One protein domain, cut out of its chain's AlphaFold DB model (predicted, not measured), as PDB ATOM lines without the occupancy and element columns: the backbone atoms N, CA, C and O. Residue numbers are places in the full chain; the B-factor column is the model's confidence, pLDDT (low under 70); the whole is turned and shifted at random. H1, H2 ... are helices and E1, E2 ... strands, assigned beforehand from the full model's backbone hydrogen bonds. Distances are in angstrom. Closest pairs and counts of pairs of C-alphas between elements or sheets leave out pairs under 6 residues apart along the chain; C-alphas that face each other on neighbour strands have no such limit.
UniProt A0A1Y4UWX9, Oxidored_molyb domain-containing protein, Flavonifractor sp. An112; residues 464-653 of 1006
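AT A GLANCE: This is residues 464 to 653 of the 1006 residues of the protein "Oxidored_molyb domain-containing protein" of Flavonifractor sp. An112 (UniProt A0A1Y4UWX9). Two crossed five-stranded sheets make a sandwich, only partly face to face: E2 E1 E13 E5 E6, and the curled sheet E3 E4 E8 E11 E12. The short helices H2 and H4 pack on the second sheet and graze the first, while the hairpin E9 E10 reaches far from this body as an arm. The printed part has 190 residues with five named helices and thirteen named strands, in the order H1 E1 E2 H2 H3 E3 E4 H4 E5 E6 H5 E7 E8 E9 E10 E11 E12 E13. The first sheet is mixed, the second all antiparallel, and the class is mixed, helices and strands. The whole is compact, with a radius of gyration of the C-alphas of 17.0 A, and elongated, with spans of 63 by 39 by 34 A.

HOW THE PARTS SIT: H1, residues 464 to 468, is on neither five-stranded sheet; it is close to H2, residues 492 to 500, but not clearly touching, with the closest C-alphas, of Leu 468 and Val 492, 7.1 A apart. E1, residues 472 to 479, and E2, residues 484 to 491, form a hairpin, with N 475 and O 488 within hydrogen-bond range at 2.8 A. E1 is parallel to E13, residues 645 to 652 (N 476 and O 648, 2.9 A). E13 is antiparallel to E5, residues 547 to 553 (N 550 and O 649, 2.8 A), which forms a hairpin with E6, residues 556 to 561 (N 551 and O 558, 2.9 A). In the second sheet E3, residues 510 to 516, and E4, residues 524 to 531, form a hairpin (N 513 and O 527, 3.2 A), and E4 bends by 65 degrees at residue 528. E8, residues 582 to 587, is antiparallel to E4 (N 583 and O 530, 2.9 A) and to E11, residues 628 to 631 (N 584 and O 628, 2.7 A); E11 and E12, residues 640 to 643, form a hairpin (N 629 and O 642, 2.9 A). Both sheets are strongly twisted; as a sandwich, two sheets face to face, their facing parts are 9.2 A apart centre to centre, with strands at 63 degrees. H2 is on the second sheet at a height of 9.1 A, only just over E4 and E8 with 3 C-alphas on each, and across the strands, at 79 degrees to E4 on the local plane. H3, residues 506 to 509, touches H2, with C-alphas 499 and 506 closest at 5.1 A. H4, residues 532 to 539, stands up from the second sheet at 46 degrees. H5, residues 562 to 565, is on the first sheet at a height of 6.8 A, over none of its strands. E7, residues 577 to 579, pairs with no named strand and runs on into E8 at 89 degrees. E9, residues 604 to 606, and E10, residues 617 to 619, form a hairpin (N 605 and O 618, 2.9 A). O i to N i+4 pairs within range number 0 of 1 in H1, where 2 of 2 O i to N i+3 pairs are, 4 of 5 in H2 and 3 of 4 in H4; H3 and H5 are too short for one.

IN THESE COORDINATES: H1 begins at C-alpha 464 (108.556, 109.430, 129.207). E1 measures 23.1 A, E5 20.5 A, E2 20.3 A and E13 20.2 A; E3 and E4 are 18.5 A each, and H2 is 12.2 A. E13 ends at C-alpha 652 (106.367, 105.968, 166.393).

THE WHOLE: The C-alphas farthest apart, of Ala 481 and Asp 611, are 64.6 A apart. The printed part has no cut; the links H5 to E7 and E8 to E9 are long. The mean pLDDT of the printed part is 92.6, and residue 543 is under 70.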
ATOM      1  N   ASP A 464     108.503 108.246 128.357       93.69
ATOM      2  CA  ASP A 464     108.556 109.430 129.207       93.69
ATOM      3  C   ASP A 464     107.973 109.105 130.589       93.69
ATOM      4  O   ASP A 464     108.626 109.336 131.608       93.69
ATOM      5  N   CYS A 465     106.823 108.420 130.637       93.31
ATOM      6  CA  CYS A 465     106.281 107.880 131.889       93.31
ATOM      7  C   CYS A 465     107.238 106.860 132.520       93.31
ATOM      8  O   CYS A 465     107.487 106.892 133.724       93.31
ATOM      9  N   ARG A 466     107.854 105.983 131.715       95.00
ATOM     10  CA  ARG A 466     108.805 104.983 132.223       95.00
ATOM     11  C   ARG A 466     110.054 105.603 132.843       95.00
ATOM     12  O   ARG A 466     110.644 105.006 133.741       95.00
ATOM     13  N   ALA A 467     110.462 106.795 132.406       94.75
ATOM     14  CA  ALA A 467     111.579 107.505 133.024       94.75
ATOM     15  C   ALA A 467     111.286 107.888 134.487       94.75
ATOM     16  O   ALA A 467     112.212 107.912 135.299       94.75
ATOM     17  N   LEU A 468     110.015 108.116 134.834       96.94
ATOM     18  CA  LEU A 468     109.577 108.430 136.196       96.94
ATOM     19  C   LEU A 468     109.519 107.197 137.108       96.94
ATOM     20  O   LEU A 468     109.507 107.352 138.325       96.94
ATOM     21  N   ALA A 469     109.552 105.976 136.558       97.00
ATOM     22  CA  ALA A 469     109.545 104.746 137.353       97.00
ATOM     23  C   ALA A 469     110.746 104.650 138.316       97.00
ATOM     24  O   ALA A 469     110.654 103.969 139.336       97.00
ATOM     25  N   GLU A 470     111.852 105.336 138.003       96.38
ATOM     26  CA  GLU A 470     113.083 105.389 138.806       96.38
ATOM     27  C   GLU A 470     113.099 106.537 139.833       96.38
ATOM     28  O   GLU A 470     114.003 106.591 140.672       96.38
ATOM     29  N   GLU A 471     112.125 107.457 139.793       96.75
ATOM     30  CA  GLU A 471     111.960 108.471 140.840       96.75
ATOM     31  C   GLU A 471     111.654 107.796 142.174       96.75
ATOM     32  O   GLU A 471     111.129 106.683 142.213       96.75
ATOM     33  N   SER A 472     112.016 108.437 143.287       96.50
ATOM     34  CA  SER A 472     112.021 107.760 144.584       96.50
ATOM     35  C   SER A 472     111.290 108.504 145.690       96.50
ATOM     36  O   SER A 472     111.466 109.712 145.855       96.50
ATOM     37  N   VAL A 473     110.593 107.744 146.531       97.50
ATOM     38  CA  VAL A 473     110.044 108.180 147.812       97.50
ATOM     39  C   VAL A 473     110.852 107.572 148.960       97.50
ATOM     40  O   VAL A 473     111.167 106.377 148.984       97.50
ATOM     41  N   ARG A 474     111.230 108.411 149.925       97.62
ATOM     42  CA  ARG A 474     111.912 108.000 151.154       97.62
ATOM     43  C   ARG A 474     110.873 107.709 152.229       97.62
ATOM     44  O   ARG A 474     110.149 108.610 152.628       97.62
ATOM     45  N   LEU A 475     110.838 106.477 152.721       97.19
ATOM     46  CA  LEU A 475     110.080 106.079 153.901       97.19
ATOM     47  C   LEU A 475     111.036 105.975 155.090       97.19
ATOM     48  O   LEU A 475     111.942 105.143 155.099       97.19
ATOM     49  N   GLU A 476     110.838 106.815 156.095       95.88
ATOM     50  CA  GLU A 476     111.631 106.842 157.320       95.88
ATOM     51  C   GLU A 476     110.726 106.592 158.522       95.88
ATOM     52  O   GLU A 476     109.684 107.221 158.655       95.88
ATOM     53  N   VAL A 477     111.140 105.697 159.414       91.75
ATOM     54  CA  VAL A 477     110.466 105.443 160.689       91.75
ATOM     55  C   VAL A 477     111.451 105.756 161.799       91.75
ATOM     56  O   VAL A 477     112.561 105.212 161.823       91.75
ATOM     57  N   VAL A 478     111.054 106.623 162.720       91.38
ATOM     58  CA  VAL A 478     111.829 106.985 163.909       91.38
ATOM     59  C   VAL A 478     111.029 106.676 165.168       91.38
ATOM     60  O   VAL A 478     109.806 106.611 165.121       91.38
ATOM     61  N   ASP A 479     111.719 106.487 166.289       83.62
ATOM     62  CA  ASP A 479     111.083 106.518 167.608       83.62
ATOM     63  C   ASP A 479     110.900 107.962 168.118       83.62
ATOM     64  O   ASP A 479     111.401 108.920 167.521       83.62
ATOM     65  N   GLU A 480     110.231 108.115 169.265       81.06
ATOM     66  CA  GLU A 480     110.015 109.398 169.958       81.06
ATOM     67  C   GLU A 480     111.326 110.163 170.253       81.06
ATOM     68  O   GLU A 480     111.361 111.395 170.284       81.06
ATOM     69  N   ALA A 481     112.451 109.457 170.428       79.62
ATOM     70  CA  ALA A 481     113.762 110.073 170.642       79.62
ATOM     71  C   ALA A 481     114.438 110.531 169.331       79.62
ATOM     72  O   ALA A 481     115.557 111.062 169.359       79.62
ATOM     73  N   GLY A 482     113.780 110.328 168.186       81.62
ATOM     74  CA  GLY A 482     114.281 110.625 166.850       81.62
ATOM     75  C   GLY A 482     115.332 109.631 166.357       81.62
ATOM     76  O   GLY A 482     116.054 109.924 165.400       81.62
ATOM     77  N   LYS A 483     115.479 108.470 167.005       85.44
ATOM     78  CA  LYS A 483     116.366 107.408 166.528       85.44
ATOM     79  C   LYS A 483     115.668 106.670 165.392       85.44
ATOM     80  O   LYS A 483     114.555 106.178 165.523       85.44
ATOM     81  N   GLN A 484     116.382 106.552 164.280       89.50
ATOM     82  CA  GLN A 484     115.935 105.829 163.096       89.50
ATOM     83  C   GLN A 484     115.771 104.331 163.392       89.50
ATOM     84  O   GLN A 484     116.733 103.650 163.766       89.50
ATOM     85  N   LEU A 485     114.545 103.838 163.220       83.88
ATOM     86  CA  LEU A 485     114.156 102.434 163.339       83.88
ATOM     87  C   LEU A 485     114.188 101.744 161.974       83.88
ATOM     88  O   LEU A 485     114.702 100.633 161.850       83.88
ATOM     89  N   LEU A 486     113.691 102.434 160.947       88.44
ATOM     90  CA  LEU A 486     113.647 101.960 159.570       88.44
ATOM     91  C   LEU A 486     113.937 103.119 158.619       88.44
ATOM     92  O   LEU A 486     113.505 104.247 158.833       88.44
ATOM     93  N   GLU A 487     114.648 102.830 157.537       92.75
ATOM     94  CA  GLU A 487     114.706 103.712 156.377       92.75
ATOM     95  C   GLU A 487     114.688 102.852 155.124       92.75
ATOM     96  O   GLU A 487     115.488 101.923 154.973       92.75
ATOM     97  N   ARG A 488     113.751 103.155 154.235       93.81
ATOM     98  CA  ARG A 488     113.631 102.546 152.919       93.81
ATOM     99  C   ARG A 488     113.520 103.654 151.888       93.81
ATOM    100  O   ARG A 488     112.907 104.691 152.118       93.81
ATOM    101  N   THR A 489     114.098 103.412 150.728       96.38
ATOM    102  CA  THR A 489     113.859 104.229 149.544       96.38
ATOM    103  C   THR A 489     113.197 103.323 148.529       96.38
ATOM    104  O   THR A 489     113.753 102.280 148.183       96.38
ATOM    105  N   LEU A 490     111.992 103.700 148.126       97.50
ATOM    106  CA  LEU A 490     111.195 103.014 147.125       97.50
ATOM    107  C   LEU A 490     111.251 103.831 145.847       97.50
ATOM    108  O   LEU A 490     111.042 105.039 145.888       97.50
ATOM    109  N   THR A 491     111.520 103.177 144.729       98.31
ATOM    110  CA  THR A 491     111.238 103.756 143.414       98.31
ATOM    111  C   THR A 491     109.735 103.710 143.136       98.31
ATOM    112  O   THR A 491     109.035 102.864 143.697       98.31
ATOM    113  N   VAL A 492     109.227 104.576 142.262       98.00
ATOM    114  CA  VAL A 492     107.817 104.548 141.828       98.00
ATOM    115  C   VAL A 492     107.452 103.168 141.275       98.00
ATOM    116  O   VAL A 492     106.455 102.585 141.692       98.00
ATOM    117  N   GLY A 493     108.319 102.565 140.455       97.56
ATOM    118  CA  GLY A 493     108.097 101.207 139.951       97.56
ATOM    119  C   GLY A 493     108.080 100.133 141.047       97.56
ATOM    120  O   GLY A 493     107.406  99.114 140.912       97.56
ATOM    121  N   GLN A 494     108.782 100.335 142.168       97.50
ATOM    122  CA  GLN A 494     108.663  99.446 143.330       97.50
ATOM    123  C   GLN A 494     107.341  99.625 144.077       97.50
ATOM    124  O   GLN A 494     106.843  98.634 144.600       97.50
ATOM    125  N   VAL A 495     106.778 100.838 144.121       97.75
ATOM    126  CA  VAL A 495     105.435 101.081 144.676       97.75
ATOM    127  C   VAL A 495     104.381 100.374 143.821       97.75
ATOM    128  O   VAL A 495     103.554  99.646 144.354       97.75
ATOM    129  N   GLU A 496     104.464 100.488 142.497       97.94
ATOM    130  CA  GLU A 496     103.549  99.806 141.565       97.94
ATOM    131  C   GLU A 496     103.634  98.283 141.664       97.94
ATOM    132  O   GLU A 496     102.622  97.586 141.609       97.94
ATOM    133  N   ASN A 497     104.837  97.753 141.889       96.69
ATOM    134  CA  ASN A 497     105.048  96.331 142.130       96.69
ATOM    135  C   ASN A 497     104.451  95.818 143.439       96.69
ATOM    136  O   ASN A 497     104.424  94.607 143.611       96.69
ATOM    137  N   LEU A 498     103.978  96.677 144.347       95.88
ATOM    138  CA  LEU A 498     103.180  96.223 145.489       95.88
ATOM    139  C   LEU A 498     101.771  95.795 145.063       95.88
ATOM    140  O   LEU A 498     101.175  94.959 145.731       95.88
ATOM    141  N   VAL A 499     101.271  96.322 143.940       94.69
ATOM    142  CA  VAL A 499      99.962  95.982 143.361       94.69
ATOM    143  C   VAL A 499     100.117  94.952 142.244       94.69
ATOM    144  O   VAL A 499      99.459  93.914 142.262       94.69
ATOM    145  N   TYR A 500     101.019  95.212 141.296       92.75
ATOM    146  CA  TYR A 500     101.149  94.471 140.034       92.75
ATOM    147  C   TYR A 500     102.332  93.495 139.977       92.75
ATOM    148  O   TYR A 500     102.550  92.848 138.953       92.75
ATOM    149  N   GLY A 501     103.125  93.399 141.047       91.44
ATOM    150  CA  GLY A 501     104.268  92.494 141.108       91.44
ATOM    151  C   GLY A 501     103.862  91.018 141.148       91.44
ATOM    152  O   GLY A 501     102.768  90.650 141.564       91.44
ATOM    153  N   GLU A 502     104.771  90.132 140.743       87.25
ATOM    154  CA  GLU A 502     104.541  88.688 140.848       87.25
ATOM    155  C   GLU A 502     104.417  88.262 142.325       87.25
ATOM    156  O   GLU A 502     105.317  88.514 143.128       87.25
ATOM    157  N   GLY A 503     103.316  87.587 142.674       81.12
ATOM    158  CA  GLY A 503     103.076  87.057 144.021       81.12
ATOM    159  C   GLY A 503     102.595  88.082 145.052       81.12
ATOM    160  O   GLY A 503     102.691  87.806 146.247       81.12
ATOM    161  N   THR A 504     102.114  89.251 144.620       83.62
ATOM    162  CA  THR A 504     101.512  90.251 145.509       83.62
ATOM    163  C   THR A 504     100.126  89.840 145.989       83.62
ATOM    164  O   THR A 504      99.352  89.216 145.260       83.62
ATOM    165  N   ASP A 505      99.788  90.258 147.208       80.69
ATOM    166  CA  ASP A 505      98.406  90.274 147.680       80.69
ATOM    167  C   ASP A 505      97.708  91.529 147.149       80.69
ATOM    168  O   ASP A 505      97.623  92.569 147.806       80.69
ATOM    169  N   ARG A 506      97.273  91.452 145.888       85.06
ATOM    170  CA  ARG A 506      96.634  92.584 145.213       85.06
ATOM    171  C   ARG A 506      95.362  93.031 145.933       85.06
ATOM    172  O   ARG A 506      95.097  94.228 145.950       85.06
ATOM    173  N   THR A 507      94.603  92.103 146.511       83.06
ATOM    174  CA  THR A 507      93.325  92.396 147.172       83.06
ATOM    175  C   THR A 507      93.523  93.314 148.373       83.06
ATOM    176  O   THR A 507      92.776  94.275 148.524       83.06
ATOM    177  N   SER A 508      94.558  93.079 149.182       83.88
ATOM    178  CA  SER A 508      94.870  93.934 150.336       83.88
ATOM    179  C   SER A 508      95.660  95.196 149.972       83.88
ATOM    180  O   SER A 508      95.528  96.222 150.638       83.88
ATOM    181  N   ALA A 509      96.493  95.146 148.928       92.06
ATOM    182  CA  ALA A 509      97.366  96.261 148.564       92.06
ATOM    183  C   ALA A 509      96.679  97.338 147.713       92.06
ATOM    184  O   ALA A 509      96.955  98.529 147.881       92.06
ATOM    185  N   SER A 510      95.849  96.923 146.755       93.81
ATOM    186  CA  SER A 510      95.329  97.776 145.684       93.81
ATOM    187  C   SER A 510      94.170  98.639 146.162       93.81
ATOM    188  O   SER A 510      93.193  98.128 146.696       93.81
ATOM    189  N   VAL A 511      94.216  99.933 145.853       95.75
ATOM    190  CA  VAL A 511      93.059 100.825 145.986       95.75
ATOM    191  C   VAL A 511      92.811 101.498 144.645       95.75
ATOM    192  O   VAL A 511      93.730 102.083 144.071       95.75
ATOM    193  N   LYS A 512      91.573 101.414 144.154       96.06
ATOM    194  CA  LYS A 512      91.099 102.147 142.979       96.06
ATOM    195  C   LYS A 512      89.715 102.697 143.268       96.06
ATOM    196  O   LYS A 512      88.766 101.928 143.367       96.06
ATOM    197  N   ASP A 513      89.613 104.008 143.426       96.00
ATOM    198  CA  ASP A 513      88.341 104.648 143.762       96.00
ATOM    199  C   ASP A 513      88.333 106.118 143.326       96.00
ATOM    200  O   ASP A 513      89.339 106.659 142.849       96.00
ATOM    201  N   ARG A 514      87.184 106.775 143.473       94.94
ATOM    202  CA  ARG A 514      86.944 108.141 143.032       94.94
ATOM    203  C   ARG A 514      87.047 109.128 144.194       94.94
ATOM    204  O   ARG A 514      86.144 109.255 145.023       94.94
ATOM    205  N   TYR A 515      88.133 109.896 144.220       95.69
ATOM    206  CA  TYR A 515      88.443 110.836 145.301       95.69
ATOM    207  C   TYR A 515      88.058 112.263 144.930       95.69
ATOM    208  O   TYR A 515      88.258 112.720 143.801       95.69
ATOM    209  N   GLN A 516      87.529 112.979 145.918       94.25
ATOM    210  CA  GLN A 516      87.200 114.394 145.821       94.25
ATOM    211  C   GLN A 516      88.460 115.238 145.597       94.25
ATOM    212  O   GLN A 516      89.474 115.033 146.264       94.25
ATOM    213  N   ARG A 517      88.386 116.229 144.702       90.88
ATOM    214  CA  ARG A 517      89.456 117.220 144.521       90.88
ATOM    215  C   ARG A 517      89.411 118.258 145.651       90.88
ATOM    216  O   ARG A 517      88.403 118.958 145.759       90.88
ATOM    217  N   PRO A 518      90.476 118.447 146.452       87.81
ATOM    218  CA  PRO A 518      90.443 119.426 147.543       87.81
ATOM    219  C   PRO A 518      90.293 120.884 147.081       87.81
ATOM    220  O   PRO A 518      89.701 121.704 147.777       87.81
ATOM    221  N   ASP A 519      90.818 121.233 145.902       86.00
ATOM    222  CA  ASP A 519      90.709 122.580 145.324       86.00
ATOM    223  C   ASP A 519      89.356 122.831 144.634       86.00
ATOM    224  O   ASP A 519      88.939 123.980 144.467       86.00
ATOM    225  N   GLN A 520      88.675 121.755 144.237       87.69
ATOM    226  CA  GLN A 520      87.405 121.753 143.516       87.69
ATOM    227  C   GLN A 520      86.475 120.699 144.131       87.69
ATOM    228  O   GLN A 520      86.239 119.665 143.510       87.69
ATOM    229  N   PRO A 521      85.924 120.955 145.331       82.69
ATOM    230  CA  PRO A 521      85.190 119.949 146.094       82.69
ATOM    231  C   PRO A 521      83.945 119.404 145.379       82.69
ATOM    232  O   PRO A 521      83.496 118.319 145.713       82.69
ATOM    233  N   ASP A 522      83.415 120.078 144.360       87.19
ATOM    234  CA  ASP A 522      82.306 119.557 143.545       87.19
ATOM    235  C   ASP A 522      82.763 118.578 142.435       87.19
ATOM    236  O   ASP A 522      81.959 118.154 141.606       87.19
ATOM    237  N   GLN A 523      84.059 118.259 142.355       90.50
ATOM    238  CA  GLN A 523      84.654 117.376 141.349       90.50
ATOM    239  C   GLN A 523      85.407 116.213 141.993       90.50
ATOM    240  O   GLN A 523      85.868 116.278 143.134       90.50
ATOM    241  N   SER A 524      85.551 115.125 141.240       94.81
ATOM    242  CA  SER A 524      86.276 113.932 141.676       94.81
ATOM    243  C   SER A 524      86.950 113.239 140.500       94.81
ATOM    244  O   SER A 524      86.396 113.216 139.398       94.81
ATOM    245  N   ASP A 525      88.112 112.646 140.758       96.06
ATOM    246  CA  ASP A 525      88.876 111.839 139.802       96.06
ATOM    247  C   ASP A 525      89.022 110.413 140.313       96.06
ATOM    248  O   ASP A 525      89.015 110.184 141.523       96.06
ATOM    249  N   VAL A 526      89.204 109.470 139.394       97.50
ATOM    250  CA  VAL A 526      89.609 108.108 139.736       97.50
ATOM    251  C   VAL A 526      91.108 108.112 140.006       97.50
ATOM    252  O   VAL A 526      91.884 108.589 139.181       97.50
ATOM    253  N   TYR A 527      91.515 107.577 141.149       98.12
ATOM    254  CA  TYR A 527      92.917 107.358 141.482       98.12
ATOM    255  C   TYR A 527      93.169 105.882 141.728       98.12
ATOM    256  O   TYR A 527      92.304 105.176 142.244       98.12
ATOM    257  N   GLU A 528      94.376 105.444 141.385       98.12
ATOM    258  CA  GLU A 528      94.841 104.086 141.634       98.12
ATOM    259  C   GLU A 528      96.197 104.111 142.342       98.12
ATOM    260  O   GLU A 528      97.087 104.909 142.010       98.12
ATOM    261  N   GLY A 529      96.341 103.255 143.349       97.94
ATOM    262  CA  GLY A 529      97.482 103.288 144.244       97.94
ATOM    263  C   GLY A 529      97.572 102.118 145.208       97.94
ATOM    264  O   GLY A 529      96.847 101.128 145.116       97.94
ATOM    265  N   VAL A 530      98.487 102.279 146.161       98.06
ATOM    266  CA  VAL A 530      98.671 101.362 147.288       98.06
ATOM    267  C   VAL A 530      97.958 101.932 148.510       98.06
ATOM    268  O   VAL A 530      98.131 103.117 148.819       98.06
ATOM    269  N   SER A 531      97.207 101.097 149.231       96.69
ATOM    270  CA  SER A 531      96.678 101.444 150.556       96.69
ATOM    271  C   SER A 531      97.815 101.910 151.471       96.69
ATOM    272  O   SER A 531      98.861 101.260 151.564       96.69
ATOM    273  N   LEU A 532      97.636 103.044 152.155       96.81
ATOM    274  CA  LEU A 532      98.639 103.521 153.112       96.81
ATOM    275  C   LEU A 532      98.761 102.588 154.318       96.81
ATOM    276  O   LEU A 532      99.857 102.461 154.862       96.81
ATOM    277  N   GLU A 533      97.682 101.895 154.685       93.62
ATOM    278  CA  GLU A 533      97.724 100.838 155.692       93.62
ATOM    279  C   GLU A 533      98.627  99.696 155.232       93.62
ATOM    280  O   GLU A 533      99.616  99.409 155.900       93.62
ATOM    281  N   TYR A 534      98.398  99.147 154.037       93.88
ATOM    282  CA  TYR A 534      99.234  98.069 153.502       93.88
ATOM    283  C   TYR A 534     100.708  98.483 153.355       93.88
ATOM    284  O   TYR A 534     101.629  97.751 153.722       93.88
ATOM    285  N   LEU A 535     100.966  99.691 152.838       95.38
ATOM    286  CA  LEU A 535     102.329 100.194 152.647       95.38
ATOM    287  C   LEU A 535     103.104 100.275 153.972       95.38
ATOM    288  O   LEU A 535     104.300  99.968 154.014       95.38
ATOM    289  N   LEU A 536     102.449 100.732 155.037       93.81
ATOM    290  CA  LEU A 536     103.084 100.967 156.329       93.81
ATOM    291  C   LEU A 536     103.089  99.705 157.204       93.81
ATOM    292  O   LEU A 536     104.122  99.354 157.777       93.81
ATOM    293  N   MET A 537     101.972  98.994 157.285       88.06
ATOM    294  CA  MET A 537     101.815  97.853 158.180       88.06
ATOM    295  C   MET A 537     102.419  96.592 157.568       88.06
ATOM    296  O   MET A 537     103.366  96.044 158.133       88.06
ATOM    297  N   ASP A 538     101.963  96.187 156.386       88.06
ATOM    298  CA  ASP A 538     102.368  94.919 155.771       88.06
ATOM    299  C   ASP A 538     103.726  95.013 155.068       88.06
ATOM    300  O   ASP A 538     104.606  94.169 155.263       88.06
ATOM    301  N   TYR A 539     103.946  96.064 154.271       90.12
ATOM    302  CA  TYR A 539     105.187  96.199 153.510       90.12
ATOM    303  C   TYR A 539     106.351  96.744 154.350       90.12
ATOM    304  O   TYR A 539     107.455  96.179 154.351       90.12
ATOM    305  N   ALA A 540     106.158  97.871 155.044       88.94
ATOM    306  CA  ALA A 540     107.231  98.455 155.845       88.94
ATOM    307  C   ALA A 540     107.478  97.673 157.142       88.94
ATOM    308  O   ALA A 540     108.624  97.656 157.611       88.94
ATOM    309  N   GLY A 541     106.450  96.992 157.658       83.56
ATOM    310  CA  GLY A 541     106.507  96.215 158.889       83.56
ATOM    311  C   GLY A 541     106.505  97.111 160.120       83.56
ATOM    312  O   GLY A 541     107.336  96.912 161.011       83.56
ATOM    313  N   LEU A 542     105.656  98.150 160.145       83.75
ATOM    314  CA  LEU A 542     105.534  98.990 161.332       83.75
ATOM    315  C   LEU A 542     105.156  98.120 162.544       83.75
ATOM    316  O   LEU A 542     104.155  97.409 162.503       83.75
ATOM    317  N   PRO A 543     105.911  98.199 163.655       67.56
ATOM    318  CA  PRO A 543     105.601  97.448 164.869       67.56
ATOM    319  C   PRO A 543     104.410  98.038 165.638       67.56
ATOM    320  O   PRO A 543     104.073  97.530 166.704       67.56
ATOM    321  N   GLY A 544     103.831  99.151 165.164       74.06
ATOM    322  CA  GLY A 544     102.943 100.004 165.939       74.06
ATOM    323  C   GLY A 544     102.001 100.886 165.140       74.06
ATOM    324  O   GLY A 544     102.341 101.324 164.046       74.06
ATOM    325  N   THR A 545     100.842 101.171 165.737       78.31
ATOM    326  CA  THR A 545      99.832 102.123 165.240       78.31
ATOM    327  C   THR A 545      99.764 103.396 166.087       78.31
ATOM    328  O   THR A 545      98.952 104.274 165.815       78.31
ATOM    329  N   VAL A 546     100.611 103.525 167.115       82.81
ATOM    330  CA  VAL A 546     100.663 104.715 167.975       82.81
ATOM    331  C   VAL A 546     101.757 105.656 167.484       82.81
ATOM    332  O   VAL A 546     102.929 105.284 167.394       82.81
ATOM    333  N   GLY A 547     101.361 106.885 167.167       88.38
ATOM    334  CA  GLY A 547     102.255 107.928 166.687       88.38
ATOM    335  C   GLY A 547     101.643 108.724 165.542       88.38
ATOM    336  O   GLY A 547     100.421 108.779 165.371       88.38
ATOM    337  N   THR A 548     102.504 109.345 164.746       94.31
ATOM    338  CA  THR A 548     102.086 110.182 163.616       94.31
ATOM    339  C   THR A 548     102.840 109.826 162.348       94.31
ATOM    340  O   THR A 548     103.966 109.325 162.388       94.31
ATOM    341  N   VAL A 549     102.222 110.103 161.205       96.69
ATOM    342  CA  VAL A 549     102.893 110.089 159.909       96.69
ATOM    343  C   VAL A 549     102.847 111.477 159.293       96.69
ATOM    344  O   VAL A 549     101.825 112.161 159.311       96.69
ATOM    345  N   THR A 550     103.976 111.875 158.726       97.62
ATOM    346  CA  THR A 550     104.157 113.114 157.987       97.62
ATOM    347  C   THR A 550     104.474 112.794 156.531       97.62
ATOM    348  O   THR A 550     105.474 112.136 156.237       97.62
ATOM    349  N   PHE A 551     103.651 113.291 155.613       97.94
ATOM    350  CA  PHE A 551     103.885 113.198 154.172       97.94
ATOM    351  C   PHE A 551     104.388 114.542 153.647       97.94
ATOM    352  O   PHE A 551     103.791 115.575 153.947       97.94
ATOM    353  N   SER A 552     105.453 114.533 152.843       97.25
ATOM    354  CA  SER A 552     106.025 115.745 152.241       97.25
ATOM    355  C   SER A 552     106.229 115.581 150.732       97.25
ATOM    356  O   SER A 552     106.825 114.604 150.261       97.25
ATOM    357  N   GLY A 553     105.778 116.577 149.969       94.69
ATOM    358  CA  GLY A 553     105.823 116.596 148.506       94.69
ATOM    359  C   GLY A 553     105.444 117.968 147.955       94.69
ATOM    360  O   GLY A 553     104.751 118.724 148.623       94.69
ATOM    361  N   GLY A 554     105.970 118.353 146.788       84.06
ATOM    362  CA  GLY A 554     105.554 119.596 146.108       84.06
ATOM    363  C   GLY A 554     105.782 120.923 146.864       84.06
ATOM    364  O   GLY A 554     105.330 121.968 146.406       84.06
ATOM    365  N   GLY A 555     106.503 120.916 147.993       87.81
ATOM    366  CA  GLY A 555     106.653 122.076 148.886       87.81
ATOM    367  C   GLY A 555     105.600 122.169 149.999       87.81
ATOM    368  O   GLY A 555     105.594 123.157 150.734       87.81
ATOM    369  N   GLU A 556     104.755 121.151 150.135       92.56
ATOM    370  CA  GLU A 556     103.715 121.009 151.150       92.56
ATOM    371  C   GLU A 556     104.022 119.840 152.099       92.56
ATOM    372  O   GLU A 556     104.845 118.965 151.806       92.56
ATOM    373  N   GLU A 557     103.375 119.850 153.264       95.31
ATOM    374  CA  GLU A 557     103.504 118.817 154.287       95.31
ATOM    375  C   GLU A 557     102.172 118.644 155.022       95.31
ATOM    376  O   GLU A 557     101.519 119.635 155.364       95.31
ATOM    377  N   VAL A 558     101.782 117.397 155.287       95.50
ATOM    378  CA  VAL A 558     100.653 117.066 156.164       95.50
ATOM    379  C   VAL A 558     101.104 116.060 157.212       95.50
ATOM    380  O   VAL A 558     101.834 115.124 156.890       95.50
ATOM    381  N   THR A 559     100.633 116.234 158.445       95.75
ATOM    382  CA  THR A 559     100.817 115.269 159.531       95.75
ATOM    383  C   THR A 559      99.456 114.794 160.008       95.75
ATOM    384  O   THR A 559      98.574 115.620 160.255       95.75
ATOM    385  N   VAL A 560      99.300 113.482 160.144       94.75
ATOM    386  CA  VAL A 560      98.100 112.827 160.683       94.75
ATOM    387  C   VAL A 560      98.504 111.775 161.711       94.75
ATOM    388  O   VAL A 560      99.646 111.303 161.703       94.75
ATOM    389  N   SER A 561      97.597 111.434 162.625       92.12
ATOM    390  CA  SER A 561      97.824 110.301 163.521       92.12
ATOM    391  C   SER A 561      97.765 108.995 162.719       92.12
ATOM    392  O   SER A 561      97.072 108.915 161.704       92.12
ATOM    393  N   LEU A 562      98.518 107.977 163.141       90.38
ATOM    394  CA  LEU A 562      98.428 106.649 162.521       90.38
ATOM    395  C   LEU A 562      97.046 106.012 162.750       90.38
ATOM    396  O   LEU A 562      96.566 105.299 161.879       90.38
ATOM    397  N   GLU A 563      96.393 106.306 163.877       84.44
ATOM    398  CA  GLU A 563      95.032 105.842 164.181       84.44
ATOM    399  C   GLU A 563      94.008 106.383 163.171       84.44
ATOM    400  O   GLU A 563      93.267 105.602 162.580       84.44
ATOM    401  N   ASP A 564      94.020 107.692 162.898       86.56
ATOM    402  CA  ASP A 564      93.092 108.315 161.943       86.56
ATOM    403  C   ASP A 564      93.399 107.910 160.491       86.56
ATOM    404  O   ASP A 564      92.492 107.773 159.668       86.56
ATOM    405  N   LEU A 565      94.680 107.683 160.165       92.00
ATOM    406  CA  LEU A 565      95.120 107.259 158.831       92.00
ATOM    407  C   LEU A 565      94.520 105.911 158.410       92.00
ATOM    408  O   LEU A 565      94.376 105.661 157.219       92.00
ATOM    409  N   PHE A 566      94.205 105.034 159.358       88.94
ATOM    410  CA  PHE A 566      93.669 103.705 159.053       88.94
ATOM    411  C   PHE A 566      92.138 103.650 159.116       88.94
ATOM    412  O   PHE A 566      91.545 102.599 158.885       88.94
ATOM    413  N   LEU A 567      91.468 104.778 159.377       88.94
ATOM    414  CA  LEU A 567      90.012 104.856 159.296       88.94
ATOM    415  C   LEU A 567      89.550 105.140 157.855       88.94
ATOM    416  O   LEU A 567      90.112 106.007 157.177       88.94
ATOM    417  N   PRO A 568      88.484 104.480 157.371       92.62
ATOM    418  CA  PRO A 568      87.896 104.825 156.087       92.62
ATOM    419  C   PRO A 568      87.229 106.207 156.146       92.62
ATOM    420  O   PRO A 568      86.596 106.580 157.135       92.62
ATOM    421  N   GLY A 569      87.354 106.964 155.061       94.31
ATOM    422  CA  GLY A 569      86.678 108.240 154.854       94.31
ATOM    423  C   GLY A 569      85.549 108.160 153.829       94.31
ATOM    424  O   GLY A 569      85.052 107.086 153.478       94.31
ATOM    425  N   TYR A 570      85.132 109.323 153.339       94.25
ATOM    426  CA  TYR A 570      84.086 109.452 152.330       94.25
ATOM    427  C   TYR A 570      84.396 110.562 151.316       94.25
ATOM    428  O   TYR A 570      85.182 111.477 151.571       94.25
ATOM    429  N   ASN A 571      83.762 110.481 150.148       94.00
ATOM    430  CA  ASN A 571      83.734 111.527 149.136       94.00
ATOM    431  C   ASN A 571      82.456 112.348 149.317       94.00
ATOM    432  O   ASN A 571      81.350 111.874 149.061       94.00
ATOM    433  N   SER A 572      82.600 113.600 149.754       88.94
ATOM    434  CA  SER A 572      81.446 114.466 150.015       88.94
ATOM    435  C   SER A 572      80.748 114.975 148.745       88.94
ATOM    436  O   SER A 572      79.601 115.413 148.829       88.94
ATOM    437  N   ALA A 573      81.398 114.886 147.578       88.88
ATOM    438  CA  ALA A 573      80.826 115.275 146.289       88.88
ATOM    439  C   ALA A 573      79.844 114.225 145.755       88.88
ATOM    440  O   ALA A 573      78.796 114.576 145.214       88.88
ATOM    441  N   THR A 574      80.184 112.943 145.912       90.06
ATOM    442  CA  THR A 574      79.402 111.813 145.380       90.06
ATOM    443  C   THR A 574      78.568 111.106 146.448       90.06
ATOM    444  O   THR A 574      77.584 110.449 146.125       90.06
ATOM    445  N   GLY A 575      78.935 111.238 147.725       89.19
ATOM    446  CA  GLY A 575      78.334 110.501 148.837       89.19
ATOM    447  C   GLY A 575      78.924 109.103 149.050       89.19
ATOM    448  O   GLY A 575      78.469 108.400 149.950       89.19
ATOM    449  N   LYS A 576      79.935 108.701 148.263       91.56
ATOM    450  CA  LYS A 576      80.606 107.401 148.402       91.56
ATOM    451  C   LYS A 576      81.371 107.330 149.727       91.56
ATOM    452  O   LYS A 576      82.199 108.194 150.006       91.56
ATOM    453  N   SER A 577      81.099 106.317 150.543       92.38
ATOM    454  CA  SER A 577      81.798 106.037 151.804       92.38
ATOM    455  C   SER A 577      82.767 104.858 151.654       92.38
ATOM    456  O   SER A 577      82.817 104.222 150.603       92.38
ATOM    457  N   GLY A 578      83.559 104.577 152.694       93.12
ATOM    458  CA  GLY A 578      84.485 103.439 152.702       93.12
ATOM    459  C   GLY A 578      85.821 103.704 152.002       93.12
ATOM    460  O   GLY A 578      86.563 102.764 151.739       93.12
ATOM    461  N   LEU A 579      86.147 104.965 151.701       95.00
ATOM    462  CA  LEU A 579      87.365 105.313 150.970       95.00
ATOM    463  C   LEU A 579      88.602 105.167 151.852       95.00
ATOM    464  O   LEU A 579      88.680 105.777 152.918       95.00
ATOM    465  N   LEU A 580      89.598 104.422 151.385       96.31
ATOM    466  CA  LEU A 580      90.852 104.223 152.113       96.31
ATOM    467  C   LEU A 580      91.871 105.326 151.790       96.31
ATOM    468  O   LEU A 580      91.966 105.758 150.640       96.31
ATOM    469  N   PRO A 581      92.678 105.794 152.750       97.00
ATOM    470  CA  PRO A 581      93.840 106.625 152.440       97.00
ATOM    471  C   PRO A 581      94.855 105.880 151.564       97.00
ATOM    472  O   PRO A 581      95.168 104.714 151.816       97.00
ATOM    473  N   MET A 582      95.401 106.544 150.539       97.75
ATOM    474  CA  MET A 582      96.280 105.880 149.568       97.75
ATOM    475  C   MET A 582      97.507 106.697 149.154       97.75
ATOM    476  O   MET A 582      97.503 107.931 149.178       97.75
ATOM    477  N   LEU A 583      98.541 105.978 148.710       98.44
ATOM    478  CA  LEU A 583      99.637 106.499 147.900       98.44
ATOM    479  C   LEU A 583      99.355 106.155 146.429       98.44
ATOM    480  O   LEU A 583      99.637 105.046 145.974       98.44
ATOM    481  N   ALA A 584      98.778 107.108 145.703       98.50
ATOM    482  CA  ALA A 584      98.419 106.985 144.297       98.50
ATOM    483  C   ALA A 584      99.642 107.116 143.383       98.50
ATOM    484  O   ALA A 584     100.473 108.012 143.571       98.50
ATOM    485  N   PHE A 585      99.705 106.263 142.361       98.44
ATOM    486  CA  PHE A 585     100.643 106.365 141.236       98.44
ATOM    487  C   PHE A 585      99.925 106.641 139.906       98.44
ATOM    488  O   PHE A 585     100.582 107.017 138.937       98.44
ATOM    489  N   ALA A 586      98.594 106.515 139.856       98.19
ATOM    490  CA  ALA A 586      97.803 106.787 138.663       98.19
ATOM    491  C   ALA A 586      96.582 107.661 138.945       98.19
ATOM    492  O   ALA A 586      96.075 107.724 140.069       98.19
ATOM    493  N   LYS A 587      96.093 108.302 137.885       97.69
ATOM    494  CA  LYS A 587      94.880 109.114 137.878       97.69
ATOM    495  C   LYS A 587      94.172 108.984 136.532       97.69
ATOM    496  O   LYS A 587      94.802 109.185 135.495       97.69
ATOM    497  N   ASN A 588      92.875 108.678 136.562       97.12
ATOM    498  CA  ASN A 588      91.999 108.523 135.395       97.12
ATOM    499  C   ASN A 588      92.637 107.647 134.291       97.12
ATOM    500  O   ASN A 588      92.782 108.087 133.150       97.12
ATOM    501  N   GLY A 589      93.097 106.442 134.652       96.06
ATOM    502  CA  GLY A 589      93.713 105.479 133.728       96.06
ATOM    503  C   GLY A 589      95.135 105.802 133.231       96.06
ATOM    504  O   GLY A 589      95.672 105.065 132.406       96.06
ATOM    505  N   ALA A 590      95.781 106.873 133.707       97.19
ATOM    506  CA  ALA A 590      97.131 107.255 133.275       97.19
ATOM    507  C   ALA A 590      98.119 107.411 134.449       97.19
ATOM    508  O   ALA A 590      97.707 107.808 135.544       97.19
ATOM    509  N   PRO A 591      99.431 107.165 134.239       97.94
ATOM    510  CA  PRO A 591     100.444 107.335 135.279       97.94
ATOM    511  C   PRO A 591     100.550 108.810 135.659       97.94
ATOM    512  O   PRO A 591     100.494 109.680 134.788       97.94
ATOM    513  N   LEU A 592     100.694 109.109 136.946       98.06
ATOM    514  CA  LEU A 592     100.802 110.482 137.427       98.06
ATOM    515  C   LEU A 592     102.116 111.145 136.966       98.06
ATOM    516  O   LEU A 592     103.198 110.623 137.175       98.06
ATOM    517  N   VAL A 593     102.063 112.369 136.445       97.25
ATOM    518  CA  VAL A 593     103.250 113.172 136.088       97.25
ATOM    519  C   VAL A 593     103.308 114.462 136.898       97.25
ATOM    520  O   VAL A 593     102.312 114.867 137.492       97.25
ATOM    521  N   GLY A 594     104.464 115.128 136.938       94.06
ATOM    522  CA  GLY A 594     104.692 116.305 137.786       94.06
ATOM    523  C   GLY A 594     103.633 117.403 137.623       94.06
ATOM    524  O   GLY A 594     102.835 117.643 138.531       94.06
ATOM    525  N   ALA A 595     103.617 118.073 136.471       93.69
ATOM    526  CA  ALA A 595     102.714 119.177 136.168       93.69
ATOM    527  C   ALA A 595     102.154 119.116 134.737       93.69
ATOM    528  O   ALA A 595     102.698 118.455 133.852       93.69
ATOM    529  N   ALA A 596     101.082 119.875 134.492       94.25
ATOM    530  CA  ALA A 596     100.548 120.063 133.149       94.25
ATOM    531  C   ALA A 596     101.624 120.561 132.161       94.25
ATOM    532  O   ALA A 596     102.227 121.625 132.344       94.25
ATOM    533  N   GLY A 597     101.813 119.803 131.077       92.25
ATOM    534  CA  GLY A 597     102.781 120.085 130.014       92.25
ATOM    535  C   GLY A 597     104.153 119.418 130.170       92.25
ATOM    536  O   GLY A 597     104.991 119.617 129.289       92.25
ATOM    537  N   ASP A 598     104.379 118.648 131.238       95.44
ATOM    538  CA  ASP A 598     105.558 117.785 131.368       95.44
ATOM    539  C   ASP A 598     105.514 116.609 130.367       95.44
ATOM    540  O   ASP A 598     104.471 116.289 129.792       95.44
ATOM    541  N   GLU A 599     106.664 115.967 130.133       93.50
ATOM    542  CA  GLU A 599     106.741 114.736 129.332       93.50
ATOM    543  C   GLU A 599     105.881 113.631 129.993       93.50
ATOM    544  O   GLU A 599     105.877 113.496 131.217       93.50
ATOM    545  N   GLY A 600     105.094 112.893 129.198       92.75
ATOM    546  CA  GLY A 600     104.078 111.939 129.685       92.75
ATOM    547  C   GLY A 600     102.729 112.552 130.120       92.75
ATOM    548  O   GLY A 600     101.788 111.814 130.428       92.75
ATOM    549  N   TYR A 601     102.579 113.886 130.145       97.31
ATOM    550  CA  TYR A 601     101.301 114.524 130.495       97.31
ATOM    551  C   TYR A 601     100.224 114.294 129.430       97.31
ATOM    552  O   TYR A 601     100.418 114.591 128.249       97.31
ATOM    553  N   THR A 602      99.046 113.864 129.878       96.00
ATOM    554  CA  THR A 602      97.847 113.685 129.058       96.00
ATOM    555  C   THR A 602      96.694 114.485 129.657       96.00
ATOM    556  O   THR A 602      96.187 114.174 130.732       96.00
ATOM    557  N   GLU A 603      96.255 115.527 128.946       96.69
ATOM    558  CA  GLU A 603      95.080 116.322 129.336       96.69
ATOM    559  C   GLU A 603      93.785 115.530 129.098       96.69
ATOM    560  O   GLU A 603      92.920 115.441 129.966       96.69
ATOM    561  N   SER A 604      93.655 114.926 127.916       97.12
ATOM    562  CA  SER A 604      92.488 114.138 127.520       97.12
ATOM    563  C   SER A 604      92.834 113.139 126.417       97.12
ATOM    564  O   SER A 604      93.808 113.325 125.684       97.12
ATOM    565  N   LEU A 605      92.002 112.107 126.282       96.81
ATOM    566  CA  LEU A 605      92.034 111.143 125.183       96.81
ATOM    567  C   LEU A 605      90.856 111.390 124.230       96.81
ATOM    568  O   LEU A 605      89.777 111.788 124.684       96.81
ATOM    569  N   PRO A 606      91.030 111.182 122.912       97.12
ATOM    570  CA  PRO A 606      89.920 111.260 121.975       97.12
ATOM    571  C   PRO A 606      88.930 110.116 122.223       97.12
ATOM    572  O   PRO A 606      89.331 108.977 122.433       97.12
ATOM    573  N   LEU A 607      87.641 110.432 122.142       97.31
ATOM    574  CA  LEU A 607      86.565 109.451 122.018       97.31
ATOM    575  C   LEU A 607      85.968 109.550 120.614       97.31
ATOM    576  O   LEU A 607      86.113 110.569 119.929       97.31
ATOM    577  N   TYR A 608      85.274 108.499 120.192       95.75
ATOM    578  CA  TYR A 608      84.776 108.342 118.826       95.75
ATOM    579  C   TYR A 608      83.243 108.283 118.819       95.75
ATOM    580  O   TYR A 608      82.656 107.237 118.539       95.75
ATOM    581  N   PRO A 609      82.570 109.397 119.171       91.94
ATOM    582  CA  PRO A 609      81.126 109.439 119.352       91.94
ATOM    583  C   PRO A 609      80.366 109.120 118.064       91.94
ATOM    584  O   PRO A 609      80.679 109.634 116.987       91.94
ATOM    585  N   THR A 610      79.315 108.311 118.196       81.44
ATOM    586  CA  THR A 610      78.355 108.040 117.118       81.44
ATOM    587  C   THR A 610      77.280 109.126 117.012       81.44
ATOM    588  O   THR A 610      76.694 109.296 115.941       81.44
ATOM    589  N   ASP A 611      77.053 109.898 118.084       80.69
ATOM    590  CA  ASP A 611      76.151 111.051 118.128       80.69
ATOM    591  C   ASP A 611      76.901 112.346 118.494       80.69
ATOM    592  O   ASP A 611      77.822 112.366 119.300       80.69
ATOM    593  N   SER A 612      76.479 113.482 117.935       81.75
ATOM    594  CA  SER A 612      77.040 114.804 118.252       81.75
ATOM    595  C   SER A 612      76.922 115.246 119.720       81.75
ATOM    596  O   SER A 612      77.580 116.219 120.098       81.75
ATOM    597  N   GLN A 613      76.052 114.613 120.512       84.88
ATOM    598  CA  GLN A 613      75.872 114.910 121.937       84.88
ATOM    599  C   GLN A 613      76.755 114.069 122.859       84.88
ATOM    600  O   GLN A 613      76.905 114.431 124.027       84.88
ATOM    601  N   ASP A 614      77.318 112.969 122.365       89.06
ATOM    602  CA  ASP A 614      78.204 112.132 123.163       89.06
ATOM    603  C   ASP A 614      79.535 112.866 123.399       89.06
ATOM    604  O   ASP A 614      80.004 113.609 122.525       89.06
ATOM    605  N   PRO A 615      80.174 112.688 124.571       93.56
ATOM    606  CA  PRO A 615      81.488 113.263 124.815       93.56
ATOM    607  C   PRO A 615      82.479 112.829 123.730       93.56
ATOM    608  O   PRO A 615      82.632 111.641 123.456       93.56
ATOM    609  N   ALA A 616      83.168 113.799 123.129       96.00
ATOM    610  CA  ALA A 616      84.214 113.552 122.134       96.00
ATOM    611  C   ALA A 616      85.606 113.370 122.762       96.00
ATOM    612  O   ALA A 616      86.587 113.157 122.052       96.00
ATOM    613  N   THR A 617      85.707 113.507 124.084       96.88
ATOM    614  CA  THR A 617      86.965 113.443 124.829       96.88
ATOM    615  C   THR A 617      86.743 112.816 126.195       96.88
ATOM    616  O   THR A 617      85.807 113.206 126.897       96.88
ATOM    617  N   TYR A 618      87.642 111.922 126.591       96.88
ATOM    618  CA  TYR A 618      87.780 111.432 127.957       96.88
ATOM    619  C   TYR A 618      88.787 112.315 128.692       96.88
ATOM    620  O   TYR A 618      89.905 112.515 128.217       96.88
ATOM    621  N   TRP A 619      88.377 112.901 129.812       95.06
ATOM    622  CA  TRP A 619      89.231 113.794 130.589       95.06
ATOM    623  C   TRP A 619      90.190 112.982 131.461       95.06
ATOM    624  O   TRP A 619      89.735 112.167 132.257       95.06
ATOM    625  N   VAL A 620      91.497 113.221 131.319       96.00
ATOM    626  CA  VAL A 620      92.542 112.487 132.048       96.00
ATOM    627  C   VAL A 620      93.160 113.386 133.117       96.00
ATOM    628  O   VAL A 620      92.957 113.160 134.306       96.00
ATOM    629  N   ASP A 621      93.867 114.439 132.701       95.62
ATOM    630  CA  ASP A 621      94.615 115.359 133.568       95.62
ATOM    631  C   ASP A 621      95.449 114.649 134.650       95.62
ATOM    632  O   ASP A 621      95.229 114.822 135.854       95.62
ATOM    633  N   ASN A 622      96.432 113.861 134.214       96.56
ATOM    634  CA  ASN A 622      97.288 113.027 135.066       96.56
ATOM    635  C   ASN A 622      98.388 113.793 135.831       96.56
ATOM    636  O   ASN A 622      99.427 113.224 136.143       96.56
ATOM    637  N   GLN A 623      98.214 115.079 136.135       95.62
ATOM    638  CA  GLN A 623      99.198 115.841 136.918       95.62
ATOM    639  C   GLN A 623      99.130 115.542 138.431       95.62
ATOM    640  O   GLN A 623      98.102 115.089 138.937       95.62
ATOM    641  N   GLY A 624     100.192 115.893 139.166       93.75
ATOM    642  CA  GLY A 624     100.309 115.733 140.627       93.75
ATOM    643  C   GLY A 624     101.339 114.684 141.070       93.75
ATOM    644  O   GLY A 624     101.513 114.432 142.258       93.75
ATOM    645  N   GLY A 625     102.037 114.075 140.118       94.75
ATOM    646  CA  GLY A 625     102.900 112.915 140.283       94.75
ATOM    647  C   GLY A 625     104.385 113.155 140.566       94.75
ATOM    648  O   GLY A 625     104.809 114.282 140.838       94.75
ATOM    649  N   PRO A 626     105.188 112.073 140.491       96.62
ATOM    650  CA  PRO A 626     104.771 110.715 140.097       96.62
ATOM    651  C   PRO A 626     104.041 109.917 141.188       96.62
ATOM    652  O   PRO A 626     103.467 108.872 140.906       96.62
ATOM    653  N   LEU A 627     104.014 110.428 142.423       98.25
ATOM    654  CA  LEU A 627     103.235 109.874 143.530       98.25
ATOM    655  C   LEU A 627     102.427 110.969 144.224       98.25
ATOM    656  O   LEU A 627     102.938 112.067 144.457       98.25
ATOM    657  N   THR A 628     101.190 110.656 144.594       98.06
ATOM    658  CA  THR A 628     100.283 111.543 145.336       98.06
ATOM    659  C   THR A 628      99.747 110.830 146.569       98.06
ATOM    660  O   THR A 628      99.329 109.683 146.477       98.06
ATOM    661  N   VAL A 629      99.703 111.503 147.716       98.00
ATOM    662  CA  VAL A 629      98.952 111.014 148.884       98.00
ATOM    663  C   VAL A 629      97.543 111.584 148.852       98.00
ATOM    664  O   VAL A 629      97.373 112.795 148.694       98.00
ATOM    665  N   LEU A 630      96.552 110.710 149.028       97.31
ATOM    666  CA  LEU A 630      95.135 111.055 149.102       97.31
ATOM    667  C   LEU A 630      94.587 110.670 150.471       97.31
ATOM    668  O   LEU A 630      94.653 109.506 150.867       97.31
ATOM    669  N   LEU A 631      94.034 111.660 151.166       96.38
ATOM    670  CA  LEU A 631      93.334 111.497 152.434       96.38
ATOM    671  C   LEU A 631      91.865 111.905 152.206       96.38
ATOM    672  O   LEU A 631      91.608 113.089 151.960       96.38
ATOM    673  N   PRO A 632      90.907 110.961 152.215       95.56
ATOM    674  CA  PRO A 632      89.488 111.267 152.060       95.56
ATOM    675  C   PRO A 632      88.957 112.078 153.251       95.56
ATOM    676  O   PRO A 632      89.603 112.169 154.293       95.56
ATOM    677  N   ALA A 633      87.772 112.674 153.098       93.00
ATOM    678  CA  ALA A 633      87.139 113.410 154.187       93.00
ATOM    679  C   ALA A 633      86.752 112.456 155.332       93.00
ATOM    680  O   ALA A 633      86.311 111.330 155.087       93.00
ATOM    681  N   GLN A 634      86.895 112.910 156.578       91.19
ATOM    682  CA  GLN A 634      86.611 112.127 157.785       91.19
ATOM    683  C   GLN A 634      85.955 113.017 158.847       91.19
ATOM    684  O   GLN A 634      86.559 113.962 159.349       91.19
ATOM    685  N   GLY A 635      84.711 112.716 159.231       84.75
ATOM    686  CA  GLY A 635      83.988 113.506 160.232       84.75
ATOM    687  C   GLY A 635      83.831 114.977 159.822       84.75
ATOM    688  O   GLY A 635      83.118 115.279 158.872       84.75
ATOM    689  N   GLU A 636      84.465 115.893 160.561       81.81
ATOM    690  CA  GLU A 636      84.510 117.328 160.227       81.81
ATOM    691  C   GLU A 636      85.749 117.718 159.390       81.81
ATOM    692  O   GLU A 636      85.887 118.882 159.009       81.81
ATOM    693  N   GLU A 637      86.667 116.784 159.119       84.88
ATOM    694  CA  GLU A 637      87.869 117.039 158.324       84.88
ATOM    695  C   GLU A 637      87.601 116.924 156.819       84.88
ATOM    696  O   GLU A 637      87.103 115.911 156.327       84.88
ATOM    697  N   GLU A 638      87.993 117.963 156.081       90.62
ATOM    698  CA  GLU A 638      87.952 118.006 154.617       90.62
ATOM    699  C   GLU A 638      89.017 117.090 153.991       90.62
ATOM    700  O   GLU A 638      90.093 116.890 154.565       90.62
ATOM    701  N   ALA A 639      88.751 116.613 152.771       93.69
ATOM    702  CA  ALA A 639      89.704 115.820 151.995       93.69
ATOM    703  C   ALA A 639      91.016 116.588 151.733       93.69
ATOM    704  O   ALA A 639      91.017 117.801 151.496       93.69
ATOM    705  N   ARG A 640      92.153 115.881 151.747       94.25
ATOM    706  CA  ARG A 640      93.494 116.452 151.528       94.25
ATOM    707  C   ARG A 640      94.258 115.665 150.469       94.25
ATOM    708  O   ARG A 640      94.150 114.445 150.382       94.25
ATOM    709  N   GLN A 641      95.079 116.376 149.703       94.88
ATOM    710  CA  GLN A 641      95.915 115.820 148.643       94.88
ATOM    711  C   GLN A 641      97.309 116.429 148.719       94.88
ATOM    712  O   GLN A 641      97.440 117.643 148.849       94.88
ATOM    713  N   ILE A 642      98.340 115.586 148.660       96.12
ATOM    714  CA  ILE A 642      99.738 116.018 148.665       96.12
ATOM    715  C   ILE A 642     100.383 115.455 147.404       96.12
ATOM    716  O   ILE A 642     100.575 114.247 147.284       96.12
ATOM    717  N   CYS A 643     100.689 116.338 146.457       95.56
ATOM    718  CA  CYS A 643     101.260 115.988 145.157       95.56
ATOM    719  C   CYS A 643     102.791 115.853 145.217       95.56
ATOM    720  O   CYS A 643     103.459 116.518 146.014       95.56
ATOM    721  N   GLY A 644     103.366 115.042 144.328       95.94
ATOM    722  CA  GLY A 644     104.815 114.890 144.167       95.94
ATOM    723  C   GLY A 644     105.515 114.437 145.449       95.94
ATOM    724  O   GLY A 644     106.504 115.047 145.874       95.94
ATOM    725  N   VAL A 645     104.963 113.416 146.106       97.62
ATOM    726  CA  VAL A 645     105.446 112.912 147.397       97.62
ATOM    727  C   VAL A 645     106.843 112.324 147.249       97.62
ATOM    728  O   VAL A 645     107.084 111.433 146.442       97.62
ATOM    729  N   THR A 646     107.766 112.815 148.073       96.88
ATOM    730  CA  THR A 646     109.170 112.361 148.094       96.88
ATOM    731  C   THR A 646     109.604 111.862 149.468       96.88
ATOM    732  O   THR A 646     110.633 111.194 149.576       96.88
ATOM    733  N   SER A 647     108.825 112.141 150.518       97.69
ATOM    734  CA  SER A 647     109.114 111.701 151.879       97.69
ATOM    735  C   SER A 647     107.844 111.288 152.615       97.69
ATOM    736  O   SER A 647     106.849 112.008 152.606       97.69
ATOM    737  N   ILE A 648     107.926 110.155 153.303       98.12
ATOM    738  CA  ILE A 648     106.964 109.647 154.275       98.12
ATOM    739  C   ILE A 648     107.756 109.418 155.557       98.12
ATOM    740  O   ILE A 648     108.678 108.602 155.578       98.12
ATOM    741  N   ARG A 649     107.456 110.166 156.614       96.69
ATOM    742  CA  ARG A 649     108.157 110.069 157.895       96.69
ATOM    743  C   ARG A 649     107.180 109.671 158.984       96.69
ATOM    744  O   ARG A 649     106.280 110.433 159.302       96.69
ATOM    745  N   VAL A 650     107.372 108.490 159.547       95.50
ATOM    746  CA  VAL A 650     106.588 107.968 160.663       95.50
ATOM    747  C   VAL A 650     107.360 108.220 161.954       95.50
ATOM    748  O   VAL A 650     108.516 107.809 162.079       95.50
ATOM    749  N   GLU A 651     106.735 108.896 162.909       93.94
ATOM    750  CA  GLU A 651     107.230 109.035 164.277       93.94
ATOM    751  C   GLU A 651     106.407 108.098 165.163       93.94
ATOM    752  O   GLU A 651     105.251 108.388 165.473       93.94
ATOM    753  N   LEU A 652     106.990 106.947 165.509       87.69
ATOM    754  CA  LEU A 652     106.367 105.968 166.393       87.69
ATOM    755  C   LEU A 652     106.570 106.366 167.845       87.69
ATOM    756  O   LEU A 652     107.687 106.655 168.289       87.69
ATOM    757  N   GLU A 653     105.489 106.278 168.600       84.00
ATOM    758  CA  GLU A 653     105.525 106.423 170.044       84.00
ATOM    759  C   GLU A 653     105.598 105.028 170.690       84.00
ATOM    760  O   GLU A 653     104.967 104.082 170.202       84.00
TER     761      GLU A 653